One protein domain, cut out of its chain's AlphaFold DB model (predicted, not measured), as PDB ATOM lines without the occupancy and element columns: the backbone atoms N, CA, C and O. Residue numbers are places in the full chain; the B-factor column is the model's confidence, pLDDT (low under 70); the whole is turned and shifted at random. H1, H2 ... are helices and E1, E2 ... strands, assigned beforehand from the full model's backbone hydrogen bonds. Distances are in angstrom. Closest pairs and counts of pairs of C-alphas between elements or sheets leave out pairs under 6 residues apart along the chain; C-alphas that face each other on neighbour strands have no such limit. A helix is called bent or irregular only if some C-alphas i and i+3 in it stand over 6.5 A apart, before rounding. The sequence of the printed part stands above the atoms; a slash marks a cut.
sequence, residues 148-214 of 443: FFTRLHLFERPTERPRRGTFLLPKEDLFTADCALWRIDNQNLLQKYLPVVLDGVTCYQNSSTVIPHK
ATOM      1  N   PHE A 148      17.824 -30.315  10.240       64.12
ATOM      2  CA  PHE A 148      19.123 -30.874   9.875       64.12
ATOM      3  C   PHE A 148      20.173 -30.610  10.956       64.12
ATOM      4  O   PHE A 148      20.783 -31.559  11.457       64.12
ATOM      5  N   PHE A 149      20.356 -29.353  11.372       65.94
ATOM      6  CA  PHE A 149      21.327 -29.009  12.411       65.94
ATOM      7  C   PHE A 149      20.941 -29.594  13.776       65.94
ATOM      8  O   PHE A 149      21.805 -30.160  14.450       65.94
ATOM      9  N   THR A 150      19.661 -29.552  14.167       70.56
ATOM     10  CA  THR A 150      19.194 -30.123  15.444       70.56
ATOM     11  C   THR A 150      19.461 -31.624  15.534       70.56
ATOM     12  O   THR A 150      19.978 -32.095  16.549       70.56
ATOM     13  N   ARG A 151      19.168 -32.384  14.471       66.75
ATOM     14  CA  ARG A 151      19.390 -33.835  14.446       66.75
ATOM     15  C   ARG A 151      20.875 -34.175  14.363       66.75
ATOM     16  O   ARG A 151      21.305 -35.105  15.033       66.75
ATOM     17  N   LEU A 152      21.679 -33.393  13.633       67.25
ATOM     18  CA  LEU A 152      23.138 -33.549  13.605       67.25
ATOM     19  C   LEU A 152      23.794 -33.318  14.967       67.25
ATOM     20  O   LEU A 152      24.751 -34.015  15.276       67.25
ATOM     21  N   HIS A 153      23.292 -32.395  15.792       67.88
ATOM     22  CA  HIS A 153      23.846 -32.154  17.130       67.88
ATOM     23  C   HIS A 153      23.704 -33.349  18.086       67.88
ATOM     24  O   HIS A 153      24.446 -33.428  19.065       67.88
ATOM     25  N   LEU A 154      22.809 -34.301  17.794       68.06
ATOM     26  CA  LEU A 154      22.693 -35.561  18.537       68.06
ATOM     27  C   LEU A 154      23.830 -36.549  18.216       68.06
ATOM     28  O   LEU A 154      23.990 -37.545  18.925       68.06
ATOM     29  N   PHE A 155      24.622 -36.280  17.172       70.25
ATOM     30  CA  PHE A 155      25.720 -37.133  16.744       70.25
ATOM     31  C   PHE A 155      27.035 -36.344  16.632       70.25
ATOM     32  O   PHE A 155      27.180 -35.381  15.885       70.25
ATOM     33  N   GLU A 156      28.051 -36.784  17.355       68.25
ATOM     34  CA  GLU A 156      29.381 -36.191  17.347       68.25
ATOM     35  C   GLU A 156      30.191 -36.696  16.143       68.25
ATOM     36  O   GLU A 156      30.169 -37.882  15.821       68.25
ATOM     37  N   ARG A 157      30.958 -35.842  15.459       62.47
ATOM     38  CA  ARG A 157      31.940 -36.353  14.486       62.47
ATOM     39  C   ARG A 157      33.022 -37.124  15.250       62.47
ATOM     40  O   ARG A 157      33.579 -36.563  16.190       62.47
ATOM     41  N   PRO A 158      33.346 -38.374  14.881       58.38
ATOM     42  CA  PRO A 158      34.377 -39.127  15.576       58.38
ATOM     43  C   PRO A 158      35.723 -38.406  15.420       58.38
ATOM     44  O   PRO A 158      36.256 -38.296  14.318       58.38
ATOM     45  N   THR A 159      36.250 -37.887  16.529       53.81
ATOM     46  CA  THR A 159      37.581 -37.262  16.624       53.81
ATOM     47  C   THR A 159      38.708 -38.300  16.609       53.81
ATOM     48  O   THR A 159      39.844 -37.976  16.278       53.81
ATOM     49  N   GLU A 160      38.381 -39.561  16.907       69.00
ATOM     50  CA  GLU A 160      39.277 -40.721  16.929       69.00
ATOM     51  C   GLU A 160      38.687 -41.897  16.129       69.00
ATOM     52  O   GLU A 160      37.488 -41.936  15.839       69.00
ATOM     53  N   ARG A 161      39.517 -42.903  15.812       72.69
ATOM     54  CA  ARG A 161      39.048 -44.166  15.217       72.69
ATOM     55  C   ARG A 161      37.990 -44.816  16.133       72.69
ATOM     56  O   ARG A 161      38.264 -45.007  17.322       72.69
ATOM     57  N   PRO A 162      36.798 -45.166  15.618       77.69
ATOM     58  CA  PRO A 162      35.723 -45.706  16.442       77.69
ATOM     59  C   PRO A 162      36.125 -47.069  17.029       77.69
ATOM     60  O   PRO A 162      36.651 -47.933  16.331       77.69
ATOM     61  N   ARG A 163      35.908 -47.249  18.337       81.38
ATOM     62  CA  ARG A 163      36.302 -48.460  19.081       81.38
ATOM     63  C   ARG A 163      35.183 -49.505  19.074       81.38
ATOM     64  O   ARG A 163      34.018 -49.170  18.840       81.38
ATOM     65  N   ARG A 164      35.516 -50.759  19.401       82.88
ATOM     66  CA  ARG A 164      34.533 -51.815  19.703       82.88
ATOM     67  C   ARG A 164      33.451 -51.285  20.654       82.88
ATOM     68  O   ARG A 164      33.753 -50.634  21.650       82.88
ATOM     69  N   GLY A 165      32.195 -51.556  20.318       84.81
ATOM     70  CA  GLY A 165      31.002 -51.081  21.010       84.81
ATOM     71  C   GLY A 165      30.433 -49.757  20.491       84.81
ATOM     72  O   GLY A 165      29.358 -49.373  20.943       84.81
ATOM     73  N   THR A 166      31.099 -49.068  19.556       87.94
ATOM     74  CA  THR A 166      30.595 -47.802  18.991       87.94
ATOM     75  C   THR A 166      29.422 -48.054  18.046       87.94
ATOM     76  O   THR A 166      29.492 -48.953  17.211       87.94
ATOM     77  N   PHE A 167      28.370 -47.240  18.158       87.25
ATOM     78  CA  PHE A 167      27.254 -47.223  17.213       87.25
ATOM     79  C   PHE A 167      27.520 -46.231  16.084       87.25
ATOM     80  O   PHE A 167      27.936 -45.096  16.326       87.25
ATOM     81  N   LEU A 168      27.278 -46.687  14.864       88.44
ATOM     82  CA  LEU A 168      27.441 -45.966  13.616       88.44
ATOM     83  C   LEU A 168      26.078 -45.831  12.942       88.44
ATOM     84  O   LEU A 168      25.260 -46.753  12.974       88.44
ATOM     85  N   LEU A 169      25.880 -44.692  12.291       87.19
ATOM     86  CA  LEU A 169      24.716 -44.409  11.467       87.19
ATOM     87  C   LEU A 169      25.198 -43.916  10.089       87.19
ATOM     88  O   LEU A 169      26.042 -43.010  10.047       87.19
ATOM     89  N   PRO A 170      24.727 -44.499   8.970       81.00
ATOM     90  CA  PRO A 170      25.002 -43.967   7.639       81.00
ATOM     91  C   PRO A 170      24.463 -42.543   7.512       81.00
ATOM     92  O   PRO A 170      23.383 -42.227   8.008       81.00
ATOM     93  N   LYS A 171      25.214 -41.665   6.844       77.88
ATOM     94  CA  LYS A 171      24.825 -40.255   6.712       77.88
ATOM     95  C   LYS A 171      23.543 -40.103   5.886       77.88
ATOM     96  O   LYS A 171      22.775 -39.177   6.119       77.88
ATOM     97  N   GLU A 172      23.327 -41.013   4.942       81.44
ATOM     98  CA  GLU A 172      22.145 -41.069   4.081       81.44
ATOM     99  C   GLU A 172      20.882 -41.413   4.882       81.44
ATOM    100  O   GLU A 172      19.811 -40.876   4.614       81.44
ATOM    101  N   ASP A 173      21.033 -42.245   5.913       81.62
ATOM    102  CA  ASP A 173      19.924 -42.725   6.735       81.62
ATOM    103  C   ASP A 173      19.580 -41.748   7.869       81.62
ATOM    104  O   ASP A 173      18.562 -41.924   8.537       81.62
ATOM    105  N   LEU A 174      20.377 -40.688   8.065       80.12
ATOM    106  CA  LEU A 174      20.226 -39.718   9.155       80.12
ATOM    107  C   LEU A 174      18.830 -39.084   9.218       80.12
ATOM    108  O   LEU A 174      18.395 -38.717  10.303       80.12
ATOM    109  N   PHE A 175      18.128 -38.968   8.088       79.19
ATOM    110  CA  PHE A 175      16.801 -38.342   8.008       79.19
ATOM    111  C   PHE A 175      15.651 -39.343   8.013       79.19
ATOM    112  O   PHE A 175      14.499 -38.957   8.199       79.19
ATOM    113  N   THR A 176      15.941 -40.632   7.869       81.62
ATOM    114  CA  THR A 176      14.899 -41.659   7.874       81.62
ATOM    115  C   THR A 176      14.392 -41.880   9.300       81.62
ATOM    116  O   THR A 176      15.174 -41.877  10.254       81.62
ATOM    117  N   ALA A 177      13.074 -41.999   9.478       74.56
ATOM    118  CA  ALA A 177      12.488 -42.326  10.782       74.56
ATOM    119  C   ALA A 177      12.895 -43.743  11.236       74.56
ATOM    120  O   ALA A 177      13.114 -43.973  12.422       74.56
ATOM    121  N   ASP A 178      13.113 -44.637  10.265       82.56
ATOM    122  CA  ASP A 178      13.455 -46.047  10.464       82.56
ATOM    123  C   ASP A 178      14.952 -46.334  10.243       82.56
ATOM    124  O   ASP A 178      15.345 -47.376   9.708       82.56
ATOM    125  N   CYS A 179      15.815 -45.397  10.633       87.19
ATOM    126  CA  CYS A 179      17.245 -45.508  10.379       87.19
ATOM    127  C   CYS A 179      17.869 -46.667  11.175       87.19
ATOM    128  O   CYS A 179      17.720 -46.736  12.389       87.19
ATOM    129  N   ALA A 180      18.585 -47.587  10.523       88.81
ATOM    130  CA  ALA A 180      19.223 -48.703  11.223       88.81
ATOM    131  C   ALA A 180      20.535 -48.268  11.897       88.81
ATOM    132  O   ALA A 180      21.366 -47.594  11.285       88.81
ATOM    133  N   LEU A 181      20.764 -48.726  13.130       89.88
ATOM    134  CA  LEU A 181      22.027 -48.513  13.835       89.88
ATOM    135  C   LEU A 181      22.972 -49.697  13.633       89.88
ATOM    136  O   LEU A 181      22.553 -50.853  13.597       89.88
ATOM    137  N   TRP A 182      24.267 -49.416  13.552       89.94
ATOM    138  CA  TRP A 182      25.300 -50.435  13.383       89.94
ATOM    139  C   TRP A 182      26.275 -50.391  14.548       89.94
ATOM    140  O   TRP A 182      26.964 -49.396  14.739       89.94
ATOM    141  N   ARG A 183      26.366 -51.461  15.334       90.25
ATOM    142  CA  ARG A 183      27.337 -51.569  16.426       90.25
ATOM    143  C   ARG A 183      28.605 -52.241  15.925       90.25
ATOM    144  O   ARG A 183      28.534 -53.324  15.350       90.25
ATOM    145  N   ILE A 184      29.762 -51.653  16.204       86.00
ATOM    146  CA  ILE A 184      31.049 -52.326  16.005       86.00
ATOM    147  C   ILE A 184      31.170 -53.422  17.062       86.00
ATOM    148  O   ILE A 184      31.344 -53.109  18.238       86.00
ATOM    149  N   ASP A 185      31.069 -54.690  16.670       81.50
ATOM    150  CA  ASP A 185      31.287 -55.803  17.594       81.50
ATOM    151  C   ASP A 185      32.766 -56.179  17.621       81.50
ATOM    152  O   ASP A 185      33.432 -55.880  18.594       81.50
ATOM    153  N   ASN A 186      33.340 -56.715  16.548       75.19
ATOM    154  CA  ASN A 186      34.776 -57.029  16.469       75.19
ATOM    155  C   ASN A 186      35.418 -56.365  15.244       75.19
ATOM    156  O   ASN A 186      34.717 -55.712  14.476       75.19
ATOM    157  N   GLN A 187      36.743 -56.506  15.068       64.69
ATOM    158  CA  GLN A 187      37.537 -55.746  14.081       64.69
ATOM    159  C   GLN A 187      36.942 -55.727  12.657       64.69
ATOM    160  O   GLN A 187      37.135 -54.737  11.963       64.69
ATOM    161  N   ASN A 188      36.151 -56.740  12.271       60.53
ATOM    162  CA  ASN A 188      35.474 -56.820  10.970       60.53
ATOM    163  C   ASN A 188      33.961 -57.135  11.045       60.53
ATOM    164  O   ASN A 188      33.351 -57.438  10.021       60.53
ATOM    165  N   LEU A 189      33.340 -57.092  12.231       72.44
ATOM    166  CA  LEU A 189      31.936 -57.485  12.423       72.44
ATOM    167  C   LEU A 189      31.098 -56.297  12.897       72.44
ATOM    168  O   LEU A 189      31.350 -55.728  13.963       72.44
ATOM    169  N   LEU A 190      30.077 -55.957  12.110       84.38
ATOM    170  CA  LEU A 190      29.034 -55.012  12.489       84.38
ATOM    171  C   LEU A 190      27.769 -55.788  12.866       84.38
ATOM    172  O   LEU A 190      27.348 -56.692  12.149       84.38
ATOM    173  N   GLN A 191      27.151 -55.420  13.982       86.31
ATOM    174  CA  GLN A 191      25.823 -55.900  14.356       86.31
ATOM    175  C   GLN A 191      24.788 -54.853  13.961       86.31
ATOM    176  O   GLN A 191      24.935 -53.676  14.302       86.31
ATOM    177  N   LYS A 192      23.747 -55.277  13.241       89.62
ATOM    178  CA  LYS A 192      22.666 -54.396  12.805       89.62
ATOM    179  C   LYS A 192      21.575 -54.347  13.869       89.62
ATOM    180  O   LYS A 192      21.127 -55.377  14.364       89.62
ATOM    181  N   TYR A 193      21.129 -53.147  14.190       88.69
ATOM    182  CA  TYR A 193      20.016 -52.897  15.087       88.69
ATOM    183  C   TYR A 193      18.911 -52.181  14.316       88.69
ATOM    184  O   TYR A 193      19.130 -51.102  13.758       88.69
ATOM    185  N   LEU A 194      17.730 -52.792  14.272       88.94
ATOM    186  CA  LEU A 194      16.554 -52.233  13.616       88.94
ATOM    187  C   LEU A 194      15.701 -51.461  14.629       88.94
ATOM    188  O   LEU A 194      15.589 -51.902  15.778       88.94
ATOM    189  N   PRO A 195      15.117 -50.320  14.230       89.06
ATOM    190  CA  PRO A 195      14.211 -49.577  15.089       89.06
ATOM    191  C   PRO A 195      12.900 -50.346  15.293       89.06
ATOM    192  O   PRO A 195      12.359 -50.949  14.370       89.06
ATOM    193  N   VAL A 196      12.390 -50.307  16.520       86.19
ATOM    194  CA  VAL A 196      11.110 -50.867  16.955       86.19
ATOM    195  C   VAL A 196      10.436 -49.819  17.834       86.19
ATOM    196  O   VAL A 196      11.006 -49.390  18.837       86.19
ATOM    197  N   VAL A 197       9.232 -49.387  17.468       84.44
ATOM    198  CA  VAL A 197       8.464 -48.424  18.268       84.44
ATOM    199  C   VAL A 197       7.733 -49.178  19.377       84.44
ATOM    200  O   VAL A 197       6.854 -49.990  19.100       84.44
ATOM    201  N   LEU A 198       8.101 -48.912  20.630       79.44
ATOM    202  CA  LEU A 198       7.459 -49.458  21.828       79.44
ATOM    203  C   LEU A 198       6.962 -48.285  22.675       79.44
ATOM    204  O   LEU A 198       7.748 -47.411  23.030       79.44
ATOM    205  N   ASP A 199       5.657 -48.233  22.952       84.06
ATOM    206  CA  ASP A 199       5.018 -47.185  23.767       84.06
ATOM    207  C   ASP A 199       5.341 -45.742  23.320       84.06
ATOM    208  O   ASP A 199       5.540 -44.838  24.130       84.06
ATOM    209  N   GLY A 200       5.428 -45.516  22.003       78.81
ATOM    210  CA  GLY A 200       5.756 -44.208  21.421       78.81
ATOM    211  C   GLY A 200       7.241 -43.824  21.493       78.81
ATOM    212  O   GLY A 200       7.601 -42.712  21.114       78.81
ATOM    213  N   VAL A 201       8.110 -44.735  21.943       78.31
ATOM    214  CA  VAL A 201       9.566 -44.559  21.998       78.31
ATOM    215  C   VAL A 201      10.241 -45.496  20.995       78.31
ATOM    216  O   VAL A 201       9.968 -46.696  20.963       78.31
ATOM    217  N   THR A 202      11.160 -44.965  20.186       78.62
ATOM    218  CA  THR A 202      11.975 -45.784  19.279       78.62
ATOM    219  C   THR A 202      13.059 -46.518  20.070       78.62
ATOM    220  O   THR A 202      14.025 -45.918  20.546       78.62
ATOM    221  N   CYS A 203      12.894 -47.830  20.196       84.12
ATOM    222  CA  CYS A 203      13.890 -48.763  20.704       84.12
ATOM    223  C   CYS A 203      14.638 -49.415  19.537       84.12
ATOM    224  O   CYS A 203      14.163 -49.413  18.408       84.12
ATOM    225  N   TYR A 204      15.805 -49.996  19.798       86.25
ATOM    226  CA  TYR A 204      16.616 -50.651  18.773       86.25
ATOM    227  C   TYR A 204      16.882 -52.105  19.148       86.25
ATOM    228  O   TYR A 204      17.527 -52.373  20.163       86.25
ATOM    229  N   GLN A 205      16.397 -53.038  18.327       86.62
ATOM    230  CA  GLN A 205      16.538 -54.477  18.548       86.62
ATOM    231  C   GLN A 205      17.598 -55.063  17.615       86.62
ATOM    232  O   GLN A 205      17.664 -54.720  16.435       86.62
ATOM    233  N   ASN A 206      18.434 -55.957  18.147       85.44
ATOM    234  CA  ASN A 206      19.445 -56.657  17.362       85.44
ATOM    235  C   ASN A 206      18.757 -57.555  16.321       85.44
ATOM    236  O   ASN A 206      18.082 -58.522  16.677       85.44
ATOM    237  N   SER A 207      18.943 -57.231  15.044       68.94
ATOM    238  CA  SER A 207      18.694 -58.156  13.948       68.94
ATOM    239  C   SER A 207      20.025 -58.851  13.683       68.94
ATOM    240  O   SER A 207      20.924 -58.191  13.165       68.94
ATOM    241  N   SER A 208      20.157 -60.109  14.119       59.59
ATOM    242  CA  SER A 208      21.277 -61.052  13.908       59.59
ATOM    243  C   SER A 208      22.451 -60.553  13.049       59.59
ATOM    244  O   SER A 208      22.237 -60.098  11.934       59.59
ATOM    245  N   THR A 209      23.695 -60.728  13.507       48.47
ATOM    246  CA  THR A 209      24.944 -60.290  12.850       48.47
ATOM    247  C   THR A 209      24.923 -60.399  11.314       48.47
ATOM    248  O   THR A 209      25.027 -61.488  10.761       48.47
ATOM    249  N   VAL A 210      24.813 -59.260  10.618       45.03
ATOM    250  CA  VAL A 210      24.872 -59.169   9.148       45.03
ATOM    251  C   VAL A 210      26.056 -58.288   8.771       45.03
ATOM    252  O   VAL A 210      26.140 -57.152   9.229       45.03
ATOM    253  N   ILE A 211      26.942 -58.767   7.895       41.28
ATOM    254  CA  ILE A 211      27.979 -57.938   7.266       41.28
ATOM    255  C   ILE A 211      27.353 -57.256   6.032       41.28
ATOM    256  O   ILE A 211      27.060 -57.935   5.049       41.28
ATOM    257  N   PRO A 212      27.109 -55.931   6.024       40.59
ATOM    258  CA  PRO A 212      26.505 -55.271   4.870       40.59
ATOM    259  C   PRO A 212      27.490 -55.179   3.691       40.59
ATOM    260  O   PRO A 212      28.558 -54.574   3.798       40.59
ATOM    261  N   HIS A 213      27.081 -55.689   2.523       38.06
ATOM    262  CA  HIS A 213      27.865 -55.742   1.273       38.06
ATOM    263  C   HIS A 213      28.521 -54.411   0.839       38.06
ATOM    264  O   HIS A 213      29.540 -54.428   0.151       38.06
ATOM    265  N   LYS A 214      27.984 -53.245   1.243       36.34
ATOM    266  CA  LYS A 214      28.544 -51.920   0.897       36.34
ATOM    267  C   LYS A 214      29.825 -51.551   1.665       36.34
ATOM    268  O   LYS A 214      30.563 -50.685   1.205       36.34
TER     269      LYS A 214
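AT A GLANCE: This is residues 148 to 214 of the 443 residues of the protein "DUF4211 domain-containing protein" of Globodera pallida (UniProt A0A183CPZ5). A small curled sheet of four strands makes the body, with short helices H1 and H2 off its E1 edge and residues 153 to 166 bowing from H1 round to E1. The 67 printed residues hold, in order, H1 E1 H2 E2 E3 E4; the antiparallel sheet runs E1 E2 E3 E4. The class is mixed; the whole is only just compact, close to loose, with radius of gyration of the C-alphas 12.7 A and spans 33 by 29 by 20 A.

IN THESE COORDINATES: H1 is residues 148 to 152, from C-alpha 148 at (19.123, -30.874, 9.875). E1 is 167 to 169, and H2 172 to 175, irregular, its end C-alphas 7.2 A apart. E2 is 181 to 186, 15.6 A; E3 189 to 198, 27.4 A; E4 201 to 207, 18.2 A, ending at C-alpha 207 (18.694, -58.156, 13.948).

HOW THE PARTS SIT: E2, E3 and E4 form a meander, each strand the antiparallel neighbour of the one before. Hairpin E2 and E3 has N 183 and O 191 at 2.8 A; hairpin E3 and E4, N 196 and O 203 at 2.7 A. E1 is antiparallel to E2, N 168 and O 182 at 2.7 A. Neither helix is on the sheet. H1 and H2 are close but not clearly touching; their closest C-alphas, Arg 151 and Leu 174, are 8.0 A apart. H1's O i to N i+4 pair is within hydrogen-bond range; H2 is too short for one.

THE WHOLE: The farthest C-alphas, Glu 160 and Asp 199, are 35.5 A apart. The printed part has no cut; link H1 to E1 is long. Mean pLDDT of the printed part is 75.0, with 21 residues under 70, among them 207 to 214.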